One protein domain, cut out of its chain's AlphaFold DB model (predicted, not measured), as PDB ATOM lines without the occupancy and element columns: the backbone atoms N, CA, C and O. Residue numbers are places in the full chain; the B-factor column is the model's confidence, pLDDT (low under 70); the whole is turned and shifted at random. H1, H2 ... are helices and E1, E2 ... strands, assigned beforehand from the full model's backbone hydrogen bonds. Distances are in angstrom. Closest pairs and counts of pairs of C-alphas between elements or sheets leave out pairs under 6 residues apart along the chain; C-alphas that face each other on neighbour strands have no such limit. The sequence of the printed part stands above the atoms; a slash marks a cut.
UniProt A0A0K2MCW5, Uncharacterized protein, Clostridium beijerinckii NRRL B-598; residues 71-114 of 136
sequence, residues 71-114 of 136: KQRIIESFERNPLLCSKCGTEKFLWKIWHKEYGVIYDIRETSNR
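Overview. This is residues 71 to 114 of the 136 residues of an uncharacterized protein of Clostridium beijerinckii NRRL B-598 (UniProt A0A0K2MCW5). Picture a two-strand hairpin, E1 and E2, at one end and a short helix, H1, at the other, with a long link between them from which residues 85 to 90 stick out as a loop. A last short turn of helix, H2, comes after the hairpin, on the side of it where E2 ends. The printed part has 44 residues with two named helices and two named strands, in the order H1, E1, E2, H2, and the sheet, order E1 - E2, is antiparallel. The class is mixed, helices and strands, though under half of the residues, 21, are in named elements. The whole is only just loose, close to extended, with a radius of gyration of the C-alphas of 13.7 A and spans of 33 by 23 by 22 A.

Arrangement. Start with H1, residues 71 to 78, where every O i to N i+4 pair is within hydrogen-bond range. Go on to E1, residues 96 to 99, and E2, residues 103 to 107, which form a hairpin. They are antiparallel neighbours, with 165 degrees between their N-to-C directions. Look at C-alphas 98 and 104, which face each other 4.4 A apart. Across the pair, N 97 and O 106 are within hydrogen-bond range at 2.8 A, and N 103 and O 99 at 2.9 A. Then look at H2, residues 111 to 114: its closest C-alpha to E2 is that of Asn 113, 7.1 A from that of Tyr 106. H2 is too short for an O i to N i+4 pair, but its one O i to N i+3 pair is within range. H1 is apart from E2 and from H2, and E1 is apart from H2.

Along the chain. Find C-alpha 71 at (-39.225, -36.773, -54.619); from there H1 runs 10.6 A to C-alpha 78. Find C-alpha 96 at (-41.765, -30.762, -37.766), where E1 begins; it runs 10.2 A to C-alpha 99. E2 runs 10.8 A from C-alpha 103 to C-alpha 107. H2 begins at C-alpha 111 and ends 5.2 A from it at C-alpha 114, (-53.305, -35.638, -42.072).

Size, cuts and confidence. The two C-alphas farthest apart are those of Glu 76 and Glu 101, at 34.8 A. The printed part has no cut. The link from H1 to E1, residues 79 to 95, is long, and residues 85 to 90 in it stand free. The links from E1 to E2 and from E2 to H2 are tight, with 3 residues each. The mean pLDDT of the printed part is 83.8, and residues 111 to 114 are under 70.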
ATOM      1  N   LYS A  71     -40.500 -36.044 -54.666       86.06
ATOM      2  CA  LYS A  71     -39.225 -36.773 -54.619       86.06
ATOM      3  C   LYS A  71     -38.778 -37.257 -56.003       86.06
ATOM      4  O   LYS A  71     -37.634 -37.031 -56.380       86.06
ATOM      5  N   GLN A  72     -39.669 -37.899 -56.762       86.88
ATOM      6  CA  GLN A  72     -39.352 -38.405 -58.104       86.88
ATOM      7  C   GLN A  72     -38.961 -37.274 -59.060       86.88
ATOM      8  O   GLN A  72     -38.002 -37.425 -59.808       86.88
ATOM      9  N   ARG A  73     -39.649 -36.129 -58.993       87.56
ATOM     10  CA  ARG A  73     -39.335 -34.956 -59.825       87.56
ATOM     11  C   ARG A  73     -37.956 -34.375 -59.514       87.56
ATOM     12  O   ARG A  73     -37.230 -34.020 -60.438       87.56
ATOM     13  N   ILE A  74     -37.589 -34.291 -58.233       90.50
ATOM     14  CA  ILE A  74     -36.265 -33.795 -57.831       90.50
ATOM     15  C   ILE A  74     -35.162 -34.759 -58.283       90.50
ATOM     16  O   ILE A  74     -34.162 -34.305 -58.832       90.50
ATOM     17  N   ILE A  75     -35.357 -36.073 -58.118       91.44
ATOM     18  CA  ILE A  75     -34.385 -37.081 -58.572       91.44
ATOM     19  C   ILE A  75     -34.207 -37.024 -60.092       91.44
ATOM     20  O   ILE A  75     -33.082 -37.061 -60.564       91.44
ATOM     21  N   GLU A  76     -35.288 -36.898 -60.857       90.38
ATOM     22  CA  GLU A  76     -35.218 -36.803 -62.320       90.38
ATOM     23  C   GLU A  76     -34.528 -35.518 -62.803       90.38
ATOM     24  O   GLU A  76     -33.831 -35.544 -63.809       90.38
ATOM     25  N   SER A  77     -34.703 -34.401 -62.090       92.62
ATOM     26  CA  SER A  77     -34.150 -33.102 -62.506       92.62
ATOM     27  C   SER A  77     -32.690 -32.903 -62.093       92.62
ATOM     28  O   SER A  77     -31.945 -32.218 -62.785       92.62
ATOM     29  N   PHE A  78     -32.292 -33.445 -60.938       93.06
ATOM     30  CA  PHE A  78     -31.000 -33.147 -60.309       93.06
ATOM     31  C   PHE A  78     -30.161 -34.389 -60.001       93.06
ATOM     32  O   PHE A  78     -29.096 -34.259 -59.400       93.06
ATOM     33  N   GLU A  79     -30.659 -35.586 -60.326       91.38
ATOM     34  CA  GLU A  79     -30.011 -36.885 -60.072       91.38
ATOM     35  C   GLU A  79     -29.620 -37.109 -58.599       91.38
ATOM     36  O   GLU A  79     -28.772 -37.933 -58.261       91.38
ATOM     37  N   ARG A  80     -30.257 -36.374 -57.681       88.38
ATOM     38  CA  ARG A  80     -29.996 -36.428 -56.241       88.38
ATOM     39  C   ARG A  80     -31.302 -36.593 -55.482       88.38
ATOM     40  O   ARG A  80     -32.259 -35.857 -55.705       88.38
ATOM     41  N   ASN A  81     -31.332 -37.541 -54.545       87.81
ATOM     42  CA  ASN A  81     -32.470 -37.721 -53.646       87.81
ATOM     43  C   ASN A  81     -32.327 -36.773 -52.437       87.81
ATOM     44  O   ASN A  81     -31.451 -36.999 -51.597       87.81
ATOM     45  N   PRO A  82     -33.177 -35.737 -52.312       85.00
ATOM     46  CA  PRO A  82     -33.058 -34.729 -51.255       85.00
ATOM     47  C   PRO A  82     -33.365 -35.288 -49.860       85.00
ATOM     48  O   PRO A  82     -33.020 -34.670 -48.856       85.00
ATOM     49  N   LEU A  83     -34.020 -36.450 -49.783       87.19
ATOM     50  CA  LEU A  83     -34.392 -37.084 -48.524       87.19
ATOM     51  C   LEU A  83     -33.291 -37.998 -47.975       87.19
ATOM     52  O   LEU A  83     -33.409 -38.454 -46.844       87.19
ATOM     53  N   LEU A  84     -32.210 -38.269 -48.712       89.19
ATOM     54  CA  LEU A  84     -31.141 -39.133 -48.205       89.19
ATOM     55  C   LEU A  84     -30.308 -38.445 -47.120       89.19
ATOM     56  O   LEU A  84     -29.903 -37.285 -47.223       89.19
ATOM     57  N   CYS A  85     -30.002 -39.191 -46.062       85.62
ATOM     58  CA  CYS A  85     -29.044 -38.759 -45.061       85.62
ATOM     59  C   CYS A  85     -27.605 -38.913 -45.561       85.62
ATOM     60  O   CYS A  85     -27.180 -40.015 -45.896       85.62
ATOM     61  N   SER A  86     -26.817 -37.837 -45.497       86.06
ATOM     62  CA  SER A  86     -25.396 -37.841 -45.871       86.06
ATOM     63  C   SER A  86     -24.506 -38.723 -44.987       86.06
ATOM     64  O   SER A  86     -23.401 -39.049 -45.397       86.06
ATOM     65  N   LYS A  87     -24.960 -39.101 -43.784       88.19
ATOM     66  CA  LYS A  87     -24.179 -39.928 -42.848       88.19
ATOM     67  C   LYS A  87     -24.513 -41.417 -42.917       88.19
ATOM     68  O   LYS A  87     -23.608 -42.236 -42.871       88.19
ATOM     69  N   CYS A  88     -25.796 -41.770 -42.982       88.75
ATOM     70  CA  CYS A  88     -26.253 -43.164 -42.876       88.75
ATOM     71  C   CYS A  88     -26.965 -43.691 -44.128       88.75
ATOM     72  O   CYS A  88     -27.354 -44.852 -44.146       88.75
ATOM     73  N   GLY A  89     -27.183 -42.858 -45.153       85.31
ATOM     74  CA  GLY A  89     -27.830 -43.273 -46.404       85.31
ATOM     75  C   GLY A  89     -29.310 -43.648 -46.278       85.31
ATOM     76  O   GLY A  89     -29.907 -44.096 -47.250       85.31
ATOM     77  N   THR A  90     -29.926 -43.465 -45.109       87.69
ATOM     78  CA  THR A  90     -31.355 -43.727 -44.909       87.69
ATOM     79  C   THR A  90     -32.200 -42.529 -45.329       87.69
ATOM     80  O   THR A  90     -31.753 -41.378 -45.271       87.69
ATOM     81  N   GLU A  91     -33.436 -42.795 -45.751       85.44
ATOM     82  CA  GLU A  91     -34.380 -41.739 -46.109       85.44
ATOM     83  C   GLU A  91     -34.937 -41.043 -44.869       85.44
ATOM     84  O   GLU A  91     -35.397 -41.667 -43.912       85.44
ATOM     85  N   LYS A  92     -34.885 -39.717 -44.904       84.81
ATOM     86  CA  LYS A  92     -35.465 -38.815 -43.922       84.81
ATOM     87  C   LYS A  92     -36.909 -38.528 -44.302       84.81
ATOM     88  O   LYS A  92     -37.248 -38.418 -45.476       84.81
ATOM     89  N   PHE A  93     -37.735 -38.311 -43.291       82.25
ATOM     90  CA  PHE A  93     -39.093 -37.816 -43.458       82.25
ATOM     91  C   PHE A  93     -39.284 -36.548 -42.628       82.25
ATOM     92  O   PHE A  93     -38.586 -36.322 -41.635       82.25
ATOM     93  N   LEU A  94     -40.215 -35.698 -43.053       82.62
ATOM     94  CA  LEU A  94     -40.484 -34.432 -42.383       82.62
ATOM     95  C   LEU A  94     -41.239 -34.675 -41.071       82.62
ATOM     96  O   LEU A  94     -42.374 -35.152 -41.084       82.62
ATOM     97  N   TRP A  95     -40.615 -34.331 -39.942       84.19
ATOM     98  CA  TRP A  95     -41.235 -34.462 -38.620       84.19
ATOM     99  C   TRP A  95     -41.968 -33.189 -38.193       84.19
ATOM    100  O   TRP A  95     -43.136 -33.240 -37.811       84.19
ATOM    101  N   LYS A  96     -41.273 -32.050 -38.251       86.75
ATOM    102  CA  LYS A  96     -41.765 -30.762 -37.766       86.75
ATOM    103  C   LYS A  96     -41.080 -29.607 -38.489       86.75
ATOM    104  O   LYS A  96     -39.868 -29.656 -38.694       86.75
ATOM    105  N   ILE A  97     -41.842 -28.574 -38.835       87.19
ATOM    106  CA  ILE A  97     -41.332 -27.280 -39.301       87.19
ATOM    107  C   ILE A  97     -41.665 -26.250 -38.229       87.19
ATOM    108  O   ILE A  97     -42.813 -26.142 -37.801       87.19
ATOM    109  N   TRP A  98     -40.664 -25.490 -37.802       90.62
ATOM    110  CA  TRP A  98     -40.823 -24.420 -36.825       90.62
ATOM    111  C   TRP A  98     -40.139 -23.151 -37.320       90.62
ATOM    112  O   TRP A  98     -39.057 -23.211 -37.904       90.62
ATOM    113  N   HIS A  99     -40.771 -22.014 -37.060       85.00
ATOM    114  CA  HIS A  99     -40.242 -20.688 -37.324       85.00
ATOM    115  C   HIS A  99     -40.335 -19.831 -36.063       85.00
ATOM    116  O   HIS A  99     -41.308 -19.919 -35.317       85.00
ATOM    117  N   LYS A 100     -39.349 -18.957 -35.842       84.25
ATOM    118  CA  LYS A 100     -39.268 -18.122 -34.634       84.25
ATOM    119  C   LYS A 100     -40.476 -17.205 -34.454       84.25
ATOM    120  O   LYS A 100     -40.972 -17.071 -33.345       84.25
ATOM    121  N   GLU A 101     -40.933 -16.592 -35.540       78.19
ATOM    122  CA  GLU A 101     -42.022 -15.605 -35.514       78.19
ATOM    123  C   GLU A 101     -43.411 -16.241 -35.671       78.19
ATOM    124  O   GLU A 101     -44.379 -15.734 -35.118       78.19
ATOM    125  N   TYR A 102     -43.511 -17.366 -36.391       75.12
ATOM    126  CA  TYR A 102     -44.794 -18.004 -36.731       75.12
ATOM    127  C   TYR A 102     -45.097 -19.239 -35.873       75.12
ATOM    128  O   TYR A 102     -46.184 -19.800 -35.954       75.12
ATOM    129  N   GLY A 103     -44.144 -19.683 -35.052       82.00
ATOM    130  CA  GLY A 103     -44.274 -20.898 -34.259       82.00
ATOM    131  C   GLY A 103     -44.183 -22.169 -35.105       82.00
ATOM    132  O   GLY A 103     -43.401 -22.267 -36.052       82.00
ATOM    133  N   VAL A 104     -44.934 -23.200 -34.714       82.25
ATOM    134  CA  VAL A 104     -44.959 -24.487 -35.421       82.25
ATOM    135  C   VAL A 104     -45.801 -24.347 -36.685       82.25
ATOM    136  O   VAL A 104     -46.987 -24.057 -36.604       82.25
ATOM    137  N   ILE A 105     -45.184 -24.563 -37.845       83.06
ATOM    138  CA  ILE A 105     -45.849 -24.486 -39.155       83.06
ATOM    139  C   ILE A 105     -46.422 -25.850 -39.548       83.06
ATOM    140  O   ILE A 105     -47.469 -25.934 -40.179       83.06
ATOM    141  N   TYR A 106     -45.718 -26.925 -39.195       82.81
ATOM    142  CA  TYR A 106     -46.129 -28.293 -39.487       82.81
ATOM    143  C   TYR A 106     -45.655 -29.206 -38.366       82.81
ATOM    144  O   TYR A 106     -44.491 -29.132 -37.971       82.81
ATOM    145  N   ASP A 107     -46.518 -30.104 -37.906       83.88
ATOM    146  CA  ASP A 107     -46.165 -31.207 -37.015       83.88
ATOM    147  C   ASP A 107     -46.872 -32.478 -37.493       83.88
ATOM    148  O   ASP A 107     -48.084 -32.490 -37.718       83.88
ATOM    149  N   ILE A 108     -46.117 -33.566 -37.650       81.06
ATOM    150  CA  ILE A 108     -46.643 -34.859 -38.107       81.06
ATOM    151  C   ILE A 108     -47.692 -35.454 -37.153       81.06
ATOM    152  O   ILE A 108     -48.456 -36.339 -37.542       81.06
ATOM    153  N   ARG A 109     -47.720 -35.011 -35.889       80.56
ATOM    154  CA  ARG A 109     -48.676 -35.489 -34.882       80.56
ATOM    155  C   ARG A 109     -50.034 -34.796 -34.967       80.56
ATOM    156  O   ARG A 109     -51.005 -35.326 -34.432       80.56
ATOM    157  N   GLU A 110     -50.114 -33.642 -35.619       79.50
ATOM    158  CA  GLU A 110     -51.357 -32.884 -35.735       79.50
ATOM    159  C   GLU A 110     -52.293 -33.504 -36.777       79.50
ATOM    160  O   GLU A 110     -51.932 -33.779 -37.922       79.50
ATOM    161  N   THR A 111     -53.545 -33.721 -36.378       67.50
ATOM    162  CA  THR A 111     -54.578 -34.358 -37.206       67.50
ATOM    163  C   THR A 111     -55.054 -33.485 -38.367       67.50
ATOM    164  O   THR A 111     -55.530 -34.029 -39.363       67.50
ATOM    165  N   SER A 112     -54.890 -32.163 -38.282       66.75
ATOM    166  CA  SER A 112     -55.114 -31.210 -39.380       66.75
ATOM    167  C   SER A 112     -54.172 -31.461 -40.564       66.75
ATOM    168  O   SER A 112     -54.610 -31.419 -41.713       66.75
ATOM    169  N   ASN A 113     -52.925 -31.853 -40.290       64.88
ATOM    170  CA  ASN A 113     -51.881 -32.119 -41.289       64.88
ATOM    171  C   ASN A 113     -52.019 -33.509 -41.945       64.88
ATOM    172  O   ASN A 113     -51.211 -33.924 -42.777       64.88
ATOM    173  N   ARG A 114     -53.074 -34.262 -41.604       57.31
ATOM    174  CA  ARG A 114     -53.305 -35.638 -42.072       57.31
ATOM    175  C   ARG A 114     -53.417 -35.763 -43.591       57.31
ATOM    176  O   ARG A 114     -53.069 -36.815 -44.122       57.31
TER     177      ARG A 114